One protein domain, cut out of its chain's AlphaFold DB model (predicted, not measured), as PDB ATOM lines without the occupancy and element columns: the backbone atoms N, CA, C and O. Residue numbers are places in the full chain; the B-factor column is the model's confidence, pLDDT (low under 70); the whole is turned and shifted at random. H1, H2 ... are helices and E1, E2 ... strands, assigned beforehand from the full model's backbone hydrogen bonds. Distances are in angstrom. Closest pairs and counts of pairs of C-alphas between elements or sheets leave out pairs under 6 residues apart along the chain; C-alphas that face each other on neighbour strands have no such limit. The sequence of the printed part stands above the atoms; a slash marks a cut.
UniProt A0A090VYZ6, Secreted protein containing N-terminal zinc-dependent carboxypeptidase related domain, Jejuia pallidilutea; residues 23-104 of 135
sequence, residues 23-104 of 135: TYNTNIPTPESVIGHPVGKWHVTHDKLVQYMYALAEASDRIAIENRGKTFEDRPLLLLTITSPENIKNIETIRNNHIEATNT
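AT A GLANCE: This is residues 23 to 104 of the 135 residues of the protein "Secreted protein containing N-terminal zinc-dependent carboxypeptidase related domain" of Jejuia pallidilutea (UniProt A0A090VYZ6). What shape is it? H2 packs on the open end of a long hairpin, E1 and E2, with short H1 on H2, and residues 92 to 104 stick out. How is it built? The 82 printed residues include H1, H2, E1, E2, H3 and H4 in order, mixed in class. The whole is loose, with a radius of gyration of the C-alphas of 15.8 A, spanning 47 by 41 by 21 A.

IN THESE COORDINATES: Which helices? H1 is residues 31 to 35, from C-alpha (-31.808, -7.045, -34.706), H2 46 to 59, 19.9 A long, H3 85 to 89, and H4 91 to 103, ending at (-13.572, -32.178, -59.145). Which strands? E1 is residues 63 to 70, 20.6 A long, and E2 76 to 82.

HOW THE PARTS SIT: What touches H2? H1 touches its residues 48 to 52 alone, C-alphas 35 and 48 closest at 5.9 A. What pairs? In the antiparallel hairpin E1 and E2, N 66 and O 79, 2.9 A apart, are within hydrogen-bond range, as is every O i to N i+4 pair in H1, H2, H3 and H4.

THE WHOLE: How large? The farthest C-alphas, Gly 36 and Thr 104, are 48.5 A apart. Any breaks? The printed part has no cut, no long link and no residue under pLDDT 70.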
ATOM      1  N   THR A  23     -33.251   0.753 -50.367       83.56
ATOM      2  CA  THR A  23     -34.542   0.601 -49.698       83.56
ATOM      3  C   THR A  23     -34.572  -0.740 -48.983       83.56
ATOM      4  O   THR A  23     -34.543  -1.798 -49.614       83.56
ATOM      5  N   TYR A  24     -34.628  -0.698 -47.655       81.75
ATOM      6  CA  TYR A  24     -34.789  -1.890 -46.835       81.75
ATOM      7  C   TYR A  24     -36.248  -2.350 -46.831       81.75
ATOM      8  O   TYR A  24     -37.172  -1.537 -46.813       81.75
ATOM      9  N   ASN A  25     -36.457  -3.665 -46.822       82.69
ATOM     10  CA  ASN A  25     -37.783  -4.240 -46.652       82.69
ATOM     11  C   ASN A  25     -38.201  -4.114 -45.181       82.69
ATOM     12  O   ASN A  25     -37.612  -4.757 -44.315       82.69
ATOM     13  N   THR A  26     -39.223  -3.305 -44.907       84.19
ATOM     14  CA  THR A  26     -39.720  -3.031 -43.548       84.19
ATOM     15  C   THR A  26     -40.393  -4.231 -42.888       84.19
ATOM     16  O   THR A  26     -40.612  -4.208 -41.682       84.19
ATOM     17  N   ASN A  27     -40.723  -5.274 -43.657       85.44
ATOM     18  CA  ASN A  27     -41.278  -6.517 -43.121       85.44
ATOM     19  C   ASN A  27     -40.204  -7.396 -42.461       85.44
ATOM     20  O   ASN A  27     -40.541  -8.324 -41.733       85.44
ATOM     21  N   ILE A  28     -38.920  -7.124 -42.716       87.38
ATOM     22  CA  ILE A  28     -37.822  -7.870 -42.107       87.38
ATOM     23  C   ILE A  28     -37.561  -7.310 -40.704       87.38
ATOM     24  O   ILE A  28     -37.301  -6.109 -40.572       87.38
ATOM     25  N   PRO A  29     -37.612  -8.148 -39.652       87.25
ATOM     26  CA  PRO A  29     -37.385  -7.692 -38.289       87.25
ATOM     27  C   PRO A  29     -35.960  -7.164 -38.129       87.25
ATOM     28  O   PRO A  29     -35.008  -7.716 -38.684       87.25
ATOM     29  N   THR A  30     -35.800  -6.098 -37.348       87.00
ATOM     30  CA  THR A  30     -34.474  -5.563 -37.041       87.00
ATOM     31  C   THR A  30     -33.823  -6.377 -35.919       87.00
ATOM     32  O   THR A  30     -34.518  -6.946 -35.074       87.00
ATOM     33  N   PRO A  31     -32.480  -6.411 -35.837       84.31
ATOM     34  CA  PRO A  31     -31.808  -7.045 -34.706       84.31
ATOM     35  C   PRO A  31     -32.265  -6.456 -33.367       84.31
ATOM     36  O   PRO A  31     -32.445  -7.185 -32.400       84.31
ATOM     37  N   GLU A  32     -32.502  -5.144 -33.312       85.62
ATOM     38  CA  GLU A  32     -32.947  -4.461 -32.098       85.62
ATOM     39  C   GLU A  32     -34.346  -4.903 -31.653       85.62
ATOM     40  O   GLU A  32     -34.548  -5.101 -30.455       85.62
ATOM     41  N   SER A  33     -35.281  -5.131 -32.587       84.25
ATOM     42  CA  SER A  33     -36.644  -5.550 -32.239       84.25
ATOM     43  C   SER A  33     -36.708  -6.969 -31.670       84.25
ATOM     44  O   SER A  33     -37.592  -7.254 -30.866       84.25
ATOM     45  N   VAL A  34     -35.774  -7.847 -32.050       84.62
ATOM     46  CA  VAL A  34     -35.736  -9.246 -31.588       84.62
ATOM     47  C   VAL A  34     -34.797  -9.436 -30.394       84.62
ATOM     48  O   VAL A  34     -35.137 -10.114 -29.429       84.62
ATOM     49  N   ILE A  35     -33.606  -8.834 -30.427       84.69
ATOM     50  CA  ILE A  35     -32.540  -9.058 -29.435       84.69
ATOM     51  C   ILE A  35     -32.678  -8.094 -28.236       84.69
ATOM     52  O   ILE A  35     -32.217  -8.406 -27.126       84.69
ATOM     53  N   GLY A  36     -33.341  -6.947 -28.444       82.75
ATOM     54  CA  GLY A  36     -33.636  -5.932 -27.425       82.75
ATOM     55  C   GLY A  36     -32.525  -4.901 -27.206       82.75
ATOM     56  O   GLY A  36     -32.554  -4.158 -26.225       82.75
ATOM     57  N   HIS A  37     -31.508  -4.872 -28.069       82.00
ATOM     58  CA  HIS A  37     -30.466  -3.848 -28.042       82.00
ATOM     59  C   HIS A  37     -29.862  -3.618 -29.435       82.00
ATOM     60  O   HIS A  37     -29.861  -4.537 -30.259       82.00
ATOM     61  N   PRO A  38     -29.291  -2.427 -29.695       79.00
ATOM     62  CA  PRO A  38     -28.626  -2.154 -30.960       79.00
ATOM     63  C   PRO A  38     -27.369  -3.011 -31.139       79.00
ATOM     64  O   PRO A  38     -26.752  -3.493 -30.175       79.00
ATOM     65  N   VAL A  39     -26.989  -3.187 -32.404       79.81
ATOM     66  CA  VAL A  39     -25.746  -3.857 -32.800       79.81
ATOM     67  C   VAL A  39     -24.557  -3.090 -32.215       79.81
ATOM     68  O   VAL A  39     -24.538  -1.864 -32.222       79.81
ATOM     69  N   GLY A  40     -23.573  -3.808 -31.670       76.12
ATOM     70  CA  GLY A  40     -22.358  -3.214 -31.097       76.12
ATOM     71  C   GLY A  40     -22.459  -2.793 -29.627       76.12
ATOM     72  O   GLY A  40     -21.426  -2.543 -29.014       76.12
ATOM     73  N   LYS A  41     -23.657  -2.778 -29.021       79.50
ATOM     74  CA  LYS A  41     -23.814  -2.436 -27.593       79.50
ATOM     75  C   LYS A  41     -23.377  -3.565 -26.656       79.50
ATOM     76  O   LYS A  41     -22.682  -3.317 -25.677       79.50
ATOM     77  N   TRP A  42     -23.797  -4.795 -26.950       80.38
ATOM     78  CA  TRP A  42     -23.477  -5.997 -26.177       80.38
ATOM     79  C   TRP A  42     -23.265  -7.193 -27.102       80.38
ATOM     80  O   TRP A  42     -23.771  -7.222 -28.225       80.38
ATOM     81  N   HIS A  43     -22.545  -8.199 -26.606       81.88
ATOM     82  CA  HIS A  43     -22.438  -9.489 -27.280       81.88
ATOM     83  C   HIS A  43     -23.791 -10.207 -27.247       81.88
ATOM     84  O   HIS A  43     -24.431 -10.295 -26.199       81.88
ATOM     85  N   VAL A  44     -24.212 -10.731 -28.398       84.69
ATOM     86  CA  VAL A  44     -25.459 -11.491 -28.530       84.69
ATOM     87  C   VAL A  44     -25.217 -12.919 -28.054       84.69
ATOM     88  O   VAL A  44     -24.265 -13.575 -28.479       84.69
ATOM     89  N   THR A  45     -26.074 -13.407 -27.165       85.12
ATOM     90  CA  THR A  45     -26.050 -14.799 -26.717       85.12
ATOM     91  C   THR A  45     -26.555 -15.731 -27.822       85.12
ATOM     92  O   THR A  45     -27.326 -15.331 -28.696       85.12
ATOM     93  N   HIS A  46     -26.101 -16.985 -27.817       82.62
ATOM     94  CA  HIS A  46     -26.398 -17.932 -28.897       82.62
ATOM     95  C   HIS A  46     -27.905 -18.140 -29.118       82.62
ATOM     96  O   HIS A  46     -28.366 -18.137 -30.251       82.62
ATOM     97  N   ASP A  47     -28.677 -18.262 -28.044       84.69
ATOM     98  CA  ASP A  47     -30.138 -18.370 -28.057       84.69
ATOM     99  C   ASP A  47     -30.815 -17.192 -28.773       84.69
ATOM    100  O   ASP A  47     -31.643 -17.408 -29.657       84.69
ATOM    101  N   LYS A  48     -30.419 -15.953 -28.462       87.19
ATOM    102  CA  LYS A  48     -30.963 -14.752 -29.112       87.19
ATOM    103  C   LYS A  48     -30.585 -14.677 -30.585       87.19
ATOM    104  O   LYS A  48     -31.396 -14.262 -31.410       87.19
ATOM    105  N   LEU A  49     -29.365 -15.095 -30.924       86.44
ATOM    106  CA  LEU A  49     -28.934 -15.160 -32.314       86.44
ATOM    107  C   LEU A  49     -29.762 -16.190 -33.087       86.44
ATOM    108  O   LEU A  49     -30.274 -15.874 -34.156       86.44
ATOM    109  N   VAL A  50     -29.934 -17.390 -32.532       89.06
ATOM    110  CA  VAL A  50     -30.759 -18.451 -33.123       89.06
ATOM    111  C   VAL A  50     -32.198 -17.973 -33.324       89.06
ATOM    112  O   VAL A  50     -32.733 -18.126 -34.419       89.06
ATOM    113  N   GLN A  51     -32.803 -17.338 -32.314       90.12
ATOM    114  CA  GLN A  51     -34.143 -16.747 -32.428       90.12
ATOM    115  C   GLN A  51     -34.223 -15.732 -33.571       90.12
ATOM    116  O   GLN A  51     -35.150 -15.784 -34.376       90.12
ATOM    117  N   TYR A  52     -33.229 -14.850 -33.685       91.06
ATOM    118  CA  TYR A  52     -33.180 -13.876 -34.768       91.06
ATOM    119  C   TYR A  52     -33.021 -14.533 -36.146       91.06
ATOM    120  O   TYR A  52     -33.685 -14.119 -37.092       91.06
ATOM    121  N   MET A  53     -32.215 -15.593 -36.276       90.56
ATOM    122  CA  MET A  53     -32.077 -16.329 -37.541       90.56
ATOM    123  C   MET A  53     -33.391 -16.997 -37.969       90.56
ATOM    124  O   MET A  53     -33.730 -16.955 -39.150       90.56
ATOM    125  N   TYR A  54     -34.151 -17.569 -37.028       92.25
ATOM    126  CA  TYR A  54     -35.481 -18.112 -37.323       92.25
ATOM    127  C   TYR A  54     -36.469 -17.017 -37.733       92.25
ATOM    128  O   TYR A  54     -37.147 -17.173 -38.743       92.25
ATOM    129  N   ALA A  55     -36.492 -15.887 -37.018       91.69
ATOM    130  CA  ALA A  55     -37.349 -14.753 -37.367       91.69
ATOM    131  C   ALA A  55     -37.029 -14.193 -38.766       91.69
ATOM    132  O   ALA A  55     -37.930 -13.836 -39.521       91.69
ATOM    133  N   LEU A  56     -35.747 -14.152 -39.142       90.81
ATOM    134  CA  LEU A  56     -35.322 -13.757 -40.485       90.81
ATOM    135  C   LEU A  56     -35.755 -14.759 -41.560       90.81
ATOM    136  O   LEU A  56     -36.191 -14.338 -42.632       90.81
ATOM    137  N   ALA A  57     -35.629 -16.058 -41.288       90.94
ATOM    138  CA  ALA A  57     -36.046 -17.106 -42.217       90.94
ATOM    139  C   ALA A  57     -37.570 -17.129 -42.422       90.94
ATOM    140  O   ALA A  57     -38.034 -17.393 -43.524       90.94
ATOM    141  N   GLU A  58     -38.350 -16.809 -41.389       91.19
ATOM    142  CA  GLU A  58     -39.808 -16.694 -41.492       91.19
ATOM    143  C   GLU A  58     -40.236 -15.437 -42.266       91.19
ATOM    144  O   GLU A  58     -41.174 -15.476 -43.059       91.19
ATOM    145  N   ALA A  59     -39.521 -14.324 -42.080       90.81
ATOM    146  CA  ALA A  59     -39.851 -13.054 -42.720       90.81
ATOM    147  C   ALA A  59     -39.367 -12.933 -44.179       90.81
ATOM    148  O   ALA A  59     -39.827 -12.039 -44.897       90.81
ATOM    149  N   SER A  60     -38.426 -13.775 -44.634       90.38
ATOM    150  CA  SER A  60     -37.801 -13.653 -45.958       90.38
ATOM    151  C   SER A  60     -37.804 -14.947 -46.767       90.38
ATOM    152  O   SER A  60     -37.234 -15.956 -46.374       90.38
ATOM    153  N   ASP A  61     -38.285 -14.854 -48.004       89.81
ATOM    154  CA  ASP A  61     -38.201 -15.892 -49.040       89.81
ATOM    155  C   ASP A  61     -36.781 -16.115 -49.600       89.81
ATOM    156  O   ASP A  61     -36.567 -16.995 -50.433       89.81
ATOM    157  N   ARG A  62     -35.810 -15.307 -49.163       89.81
ATOM    158  CA  ARG A  62     -34.395 -15.355 -49.566       89.81
ATOM    159  C   ARG A  62     -33.518 -16.148 -48.610       89.81
ATOM    160  O   ARG A  62     -32.315 -16.275 -48.852       89.81
ATOM    161  N   ILE A  63     -34.098 -16.627 -47.516       91.00
ATOM    162  CA  ILE A  63     -33.381 -17.267 -46.424       91.00
ATOM    163  C   ILE A  63     -33.990 -18.648 -46.204       91.00
ATOM    164  O   ILE A  63     -35.163 -18.776 -45.879       91.00
ATOM    165  N   ALA A  64     -33.175 -19.687 -46.357       89.56
ATOM    166  CA  ALA A  64     -33.530 -21.044 -45.971       89.56
ATOM    167  C   ALA A  64     -32.710 -21.446 -44.745       89.56
ATOM    168  O   ALA A  64     -31.490 -21.262 -44.722       89.56
ATOM    169  N   ILE A  65     -33.376 -21.992 -43.731       90.69
ATOM    170  CA  ILE A  65     -32.742 -22.486 -42.511       90.69
ATOM    171  C   ILE A  65     -32.958 -23.993 -42.393       90.69
ATOM    172  O   ILE A  65     -34.076 -24.486 -42.528       90.69
ATOM    173  N   GLU A  66     -31.881 -24.728 -42.147       90.25
ATOM    174  CA  GLU A  66     -31.913 -26.179 -41.985       90.25
ATOM    175  C   GLU A  66     -31.179 -26.576 -40.705       90.25
ATOM    176  O   GLU A  66     -30.073 -26.107 -40.436       90.25
ATOM    177  N   ASN A  67     -31.777 -27.469 -39.920       89.88
ATOM    178  CA  ASN A  67     -31.117 -28.055 -38.762       89.88
ATOM    179  C   ASN A  67     -30.381 -29.338 -39.176       89.88
ATOM    180  O   ASN A  67     -31.005 -30.346 -39.502       89.88
ATOM    181  N   ARG A  68     -29.048 -29.296 -39.140       87.81
ATOM    182  CA  ARG A  68     -28.149 -30.389 -39.541       87.81
ATOM    183  C   ARG A  68     -27.813 -31.356 -38.408       87.81
ATOM    184  O   ARG A  68     -27.048 -32.295 -38.614       87.81
ATOM    185  N   GLY A  69     -28.369 -31.137 -37.222       88.50
ATOM    186  CA  GLY A  69     -28.161 -31.988 -36.063       88.50
ATOM    187  C   GLY A  69     -27.883 -31.163 -34.820       88.50
ATOM    188  O   GLY A  69     -28.283 -30.008 -34.699       88.50
ATOM    189  N   LYS A  70     -27.195 -31.769 -33.862       86.75
ATOM    190  CA  LYS A  70     -26.891 -31.116 -32.596       86.75
ATOM    191  C   LYS A  70     -25.445 -31.355 -32.195       86.75
ATOM    192  O   LYS A  70     -24.842 -32.352 -32.585       86.75
ATOM    193  N   THR A  71     -24.892 -30.425 -31.429       85.12
ATOM    194  CA  THR A  71     -23.589 -30.596 -30.790       85.12
ATOM    195  C   THR A  71     -23.678 -31.620 -29.659       85.12
ATOM    196  O   THR A  71     -24.760 -32.023 -29.238       85.12
ATOM    197  N   PHE A  72     -22.521 -31.995 -29.115       83.81
ATOM    198  CA  PHE A  72     -22.437 -32.831 -27.917       83.81
ATOM    199  C   PHE A  72     -23.130 -32.205 -26.690       83.81
ATOM    200  O   PHE A  72     -23.627 -32.916 -25.828       83.81
ATOM    201  N   GLU A  73     -23.213 -30.872 -26.641       85.75
ATOM    202  CA  GLU A  73     -23.936 -30.116 -25.607       85.75
ATOM    203  C   GLU A  73     -25.426 -29.904 -25.945       85.75
ATOM    204  O   GLU A  73     -26.061 -29.009 -25.391       85.75
ATOM    205  N   ASP A  74     -25.976 -30.667 -26.894       83.75
ATOM    206  CA  ASP A  74     -27.373 -30.595 -27.347       83.75
ATOM    207  C   ASP A  74     -27.771 -29.244 -27.992       83.75
ATOM    208  O   ASP A  74     -28.953 -28.907 -28.100       83.75
ATOM    209  N   ARG A  75     -26.793 -28.463 -28.482       86.12
ATOM    210  CA  ARG A  75     -27.053 -27.196 -29.198       86.12
ATOM    211  C   ARG A  75     -27.346 -27.457 -30.677       86.12
ATOM    212  O   ARG A  75     -26.603 -28.218 -31.294       86.12
ATOM    213  N   PRO A  76     -28.367 -26.829 -31.283       86.69
ATOM    214  CA  PRO A  76     -28.703 -27.057 -32.686       86.69
ATOM    215  C   PRO A  76     -27.602 -26.550 -33.631       86.69
ATOM    216  O   PRO A  76     -27.090 -25.442 -33.477       86.69
ATOM    217  N   LEU A  77     -27.272 -27.356 -34.640       87.94
ATOM    218  CA  LEU A  77     -26.365 -26.995 -35.728       87.94
ATOM    219  C   LEU A  77     -27.187 -26.491 -36.912       87.94
ATOM    220  O   LEU A  77     -27.776 -27.277 -37.654       87.94
ATOM    221  N   LEU A  78     -27.245 -25.173 -37.072       89.44
ATOM    222  CA  LEU A  78     -28.075 -24.523 -38.081       89.44
ATOM    223  C   LEU A  78     -27.248 -24.153 -39.312       89.44
ATOM    224  O   LEU A  78     -26.198 -23.519 -39.196       89.44
ATOM    225  N   LEU A  79     -27.751 -24.519 -40.487       89.62
ATOM    226  CA  LEU A  79     -27.253 -24.070 -41.779       89.62
ATOM    227  C   LEU A  79     -28.197 -22.995 -42.319       89.62
ATOM    228  O   LEU A  79     -29.364 -23.271 -42.597       89.62
ATOM    229  N   LEU A  80     -27.677 -21.779 -42.475       90.19
ATOM    230  CA  LEU A  80     -28.399 -20.660 -43.069       90.19
ATOM    231  C   LEU A  80     -27.939 -20.456 -44.512       90.19
ATOM    232  O   LEU A  80     -26.767 -20.181 -44.764       90.19
ATOM    233  N   THR A  81     -28.866 -20.564 -45.455       90.44
ATOM    234  CA  THR A  81     -28.616 -20.327 -46.880       90.44
ATOM    235  C   THR A  81     -29.298 -19.031 -47.296       90.44
ATOM    236  O   THR A  81     -30.521 -18.942 -47.252       90.44
ATOM    237  N   ILE A  82     -28.514 -18.031 -47.709       91.44
ATOM    238  CA  ILE A  82     -29.017 -16.714 -48.127       91.44
ATOM    239  C   ILE A  82     -28.737 -16.524 -49.616       91.44
ATOM    240  O   ILE A  82     -27.580 -16.449 -50.027       91.44
ATOM    241  N   THR A  83     -29.782 -16.443 -50.440       91.75
ATOM    242  CA  THR A  83     -29.640 -16.223 -51.891       91.75
ATOM    243  C   THR A  83     -30.938 -15.670 -52.496       91.75
ATOM    244  O   THR A  83     -31.829 -15.231 -51.772       91.75
ATOM    245  N   SER A  84     -31.045 -15.553 -53.820       91.25
ATOM    246  CA  SER A  84     -32.315 -15.169 -54.452       91.25
ATOM    247  C   SER A  84     -33.350 -16.302 -54.321       91.25
ATOM    248  O   SER A  84     -32.963 -17.472 -54.275       91.25
ATOM    249  N   PRO A  85     -34.663 -16.007 -54.324       90.88
ATOM    250  CA  PRO A  85     -35.692 -17.050 -54.227       90.88
ATOM    251  C   PRO A  85     -35.622 -18.044 -55.398       90.88
ATOM    252  O   PRO A  85     -35.897 -19.232 -55.249       90.88
ATOM    253  N   GLU A  86     -35.199 -17.569 -56.571       90.56
ATOM    254  CA  GLU A  86     -34.928 -18.403 -57.745       90.56
ATOM    255  C   GLU A  86     -33.765 -19.379 -57.509       90.56
ATOM    256  O   GLU A  86     -33.865 -20.555 -57.858       90.56
ATOM    257  N   ASN A  87     -32.687 -18.927 -56.864       91.00
ATOM    258  CA  ASN A  87     -31.554 -19.787 -56.532       91.00
ATOM    259  C   ASN A  87     -31.905 -20.804 -55.441       91.00
ATOM    260  O   ASN A  87     -31.424 -21.930 -55.510       91.00
ATOM    261  N   ILE A  88     -32.760 -20.450 -54.472       90.25
ATOM    262  CA  ILE A  88     -33.227 -21.396 -53.443       90.25
ATOM    263  C   ILE A  88     -33.964 -22.571 -54.088       90.25
ATOM    264  O   ILE A  88     -33.698 -23.722 -53.747       90.25
ATOM    265  N   LYS A  89     -34.829 -22.309 -55.076       91.25
ATOM    266  CA  LYS A  89     -35.533 -23.372 -55.816       91.25
ATOM    267  C   LYS A  89     -34.584 -24.294 -56.587       91.25
ATOM    268  O   LYS A  89     -34.899 -25.461 -56.786       91.25
ATOM    269  N   ASN A  90     -33.427 -23.776 -56.998       91.44
ATOM    270  CA  ASN A  90     -32.429 -24.482 -57.800       91.44
ATOM    271  C   ASN A  90     -31.174 -24.877 -56.998       91.44
ATOM    272  O   ASN A  90     -30.128 -25.158 -57.591       91.44
ATOM    273  N   ILE A  91     -31.250 -24.893 -55.664       90.44
ATOM    274  CA  ILE A  91     -30.068 -24.996 -54.797       90.44
ATOM    275  C   ILE A  91     -29.277 -26.292 -55.018       90.44
ATOM    276  O   ILE A  91     -28.049 -26.261 -55.061       90.44
ATOM    277  N   GLU A  92     -29.959 -27.413 -55.260       89.94
ATOM    278  CA  GLU A  92     -29.313 -28.703 -55.528       89.94
ATOM    279  C   GLU A  92     -28.560 -28.716 -56.859       89.94
ATOM    280  O   GLU A  92     -27.440 -29.223 -56.939       89.94
ATOM    281  N   THR A  93     -29.126 -28.099 -57.898       89.31
ATOM    282  CA  THR A  93     -28.457 -27.940 -59.194       89.31
ATOM    283  C   THR A  93     -27.206 -27.077 -59.046       89.31
ATOM    284  O   THR A  93     -26.139 -27.436 -59.542       89.31
ATOM    285  N   ILE A  94     -27.303 -25.966 -58.307       88.88
ATOM    286  CA  ILE A  94     -26.161 -25.088 -58.022       88.88
ATOM    287  C   ILE A  94     -25.073 -25.851 -57.253       88.88
ATOM    288  O   ILE A  94     -23.894 -25.745 -57.599       88.88
ATOM    289  N   ARG A  95     -25.459 -26.656 -56.256       88.75
ATOM    290  CA  ARG A  95     -24.543 -27.482 -55.457       88.75
ATOM    291  C   ARG A  95     -23.816 -28.518 -56.315       88.75
ATOM    292  O   ARG A  95     -22.594 -28.617 -56.225       88.75
ATOM    293  N   ASN A  96     -24.532 -29.260 -57.158       88.69
ATOM    294  CA  ASN A  96     -23.933 -30.272 -58.032       88.69
ATOM    295  C   ASN A  96     -22.968 -29.637 -59.042       88.69
ATOM    296  O   ASN A  96     -21.826 -30.078 -59.143       88.69
ATOM    297  N   ASN A  97     -23.376 -28.542 -59.691       86.94
ATOM    298  CA  ASN A  97     -22.519 -27.799 -60.620       86.94
ATOM    299  C   ASN A  97     -21.273 -27.226 -59.919       86.94
ATOM    300  O   ASN A  97     -20.207 -27.100 -60.524       86.94
ATOM    301  N   HIS A  98     -21.394 -26.831 -58.645       86.69
ATOM    302  CA  HIS A  98     -20.258 -26.400 -57.831       86.69
ATOM    303  C   HIS A  98     -19.264 -27.543 -57.599       86.69
ATOM    304  O   HIS A  98     -18.093 -27.377 -57.921       86.69
ATOM    305  N   ILE A  99     -19.744 -28.701 -57.136       87.19
ATOM    306  CA  ILE A  99     -18.918 -29.887 -56.862       87.19
ATOM    307  C   ILE A  99     -18.238 -30.408 -58.130       87.19
ATOM    308  O   ILE A  99     -17.045 -30.701 -58.101       87.19
ATOM    309  N   GLU A 100     -18.973 -30.506 -59.239       85.19
ATOM    310  CA  GLU A 100     -18.424 -30.945 -60.525       85.19
ATOM    311  C   GLU A 100     -17.224 -30.084 -60.913       85.19
ATOM    312  O   GLU A 100     -16.144 -30.606 -61.172       85.19
ATOM    313  N   ALA A 101     -17.362 -28.763 -60.808       82.06
ATOM    314  CA  ALA A 101     -16.278 -27.853 -61.138       82.06
ATOM    315  C   ALA A 101     -15.094 -27.855 -60.176       82.06
ATOM    316  O   ALA A 101     -14.020 -27.401 -60.555       82.06
ATOM    317  N   THR A 102     -15.281 -28.316 -58.943       82.50
ATOM    318  CA  THR A 102     -14.167 -28.551 -58.020       82.50
ATOM    319  C   THR A 102     -13.422 -29.839 -58.374       82.50
ATOM    320  O   THR A 102     -12.212 -29.906 -58.190       82.50
ATOM    321  N   ASN A 103     -14.129 -30.850 -58.886       82.44
ATOM    322  CA  ASN A 103     -13.572 -32.178 -59.145       82.44
ATOM    323  C   ASN A 103     -12.989 -32.346 -60.555       82.44
ATOM    324  O   ASN A 103     -12.165 -33.236 -60.766       82.44
ATOM    325  N   THR A 104     -13.415 -31.542 -61.529       72.88
ATOM    326  CA  THR A 104     -12.937 -31.624 -62.914       72.88
ATOM    327  C   THR A 104     -11.978 -30.483 -63.239       72.88
ATOM    328  O   THR A 104     -12.337 -29.319 -63.094       72.88
TER     329      THR A 104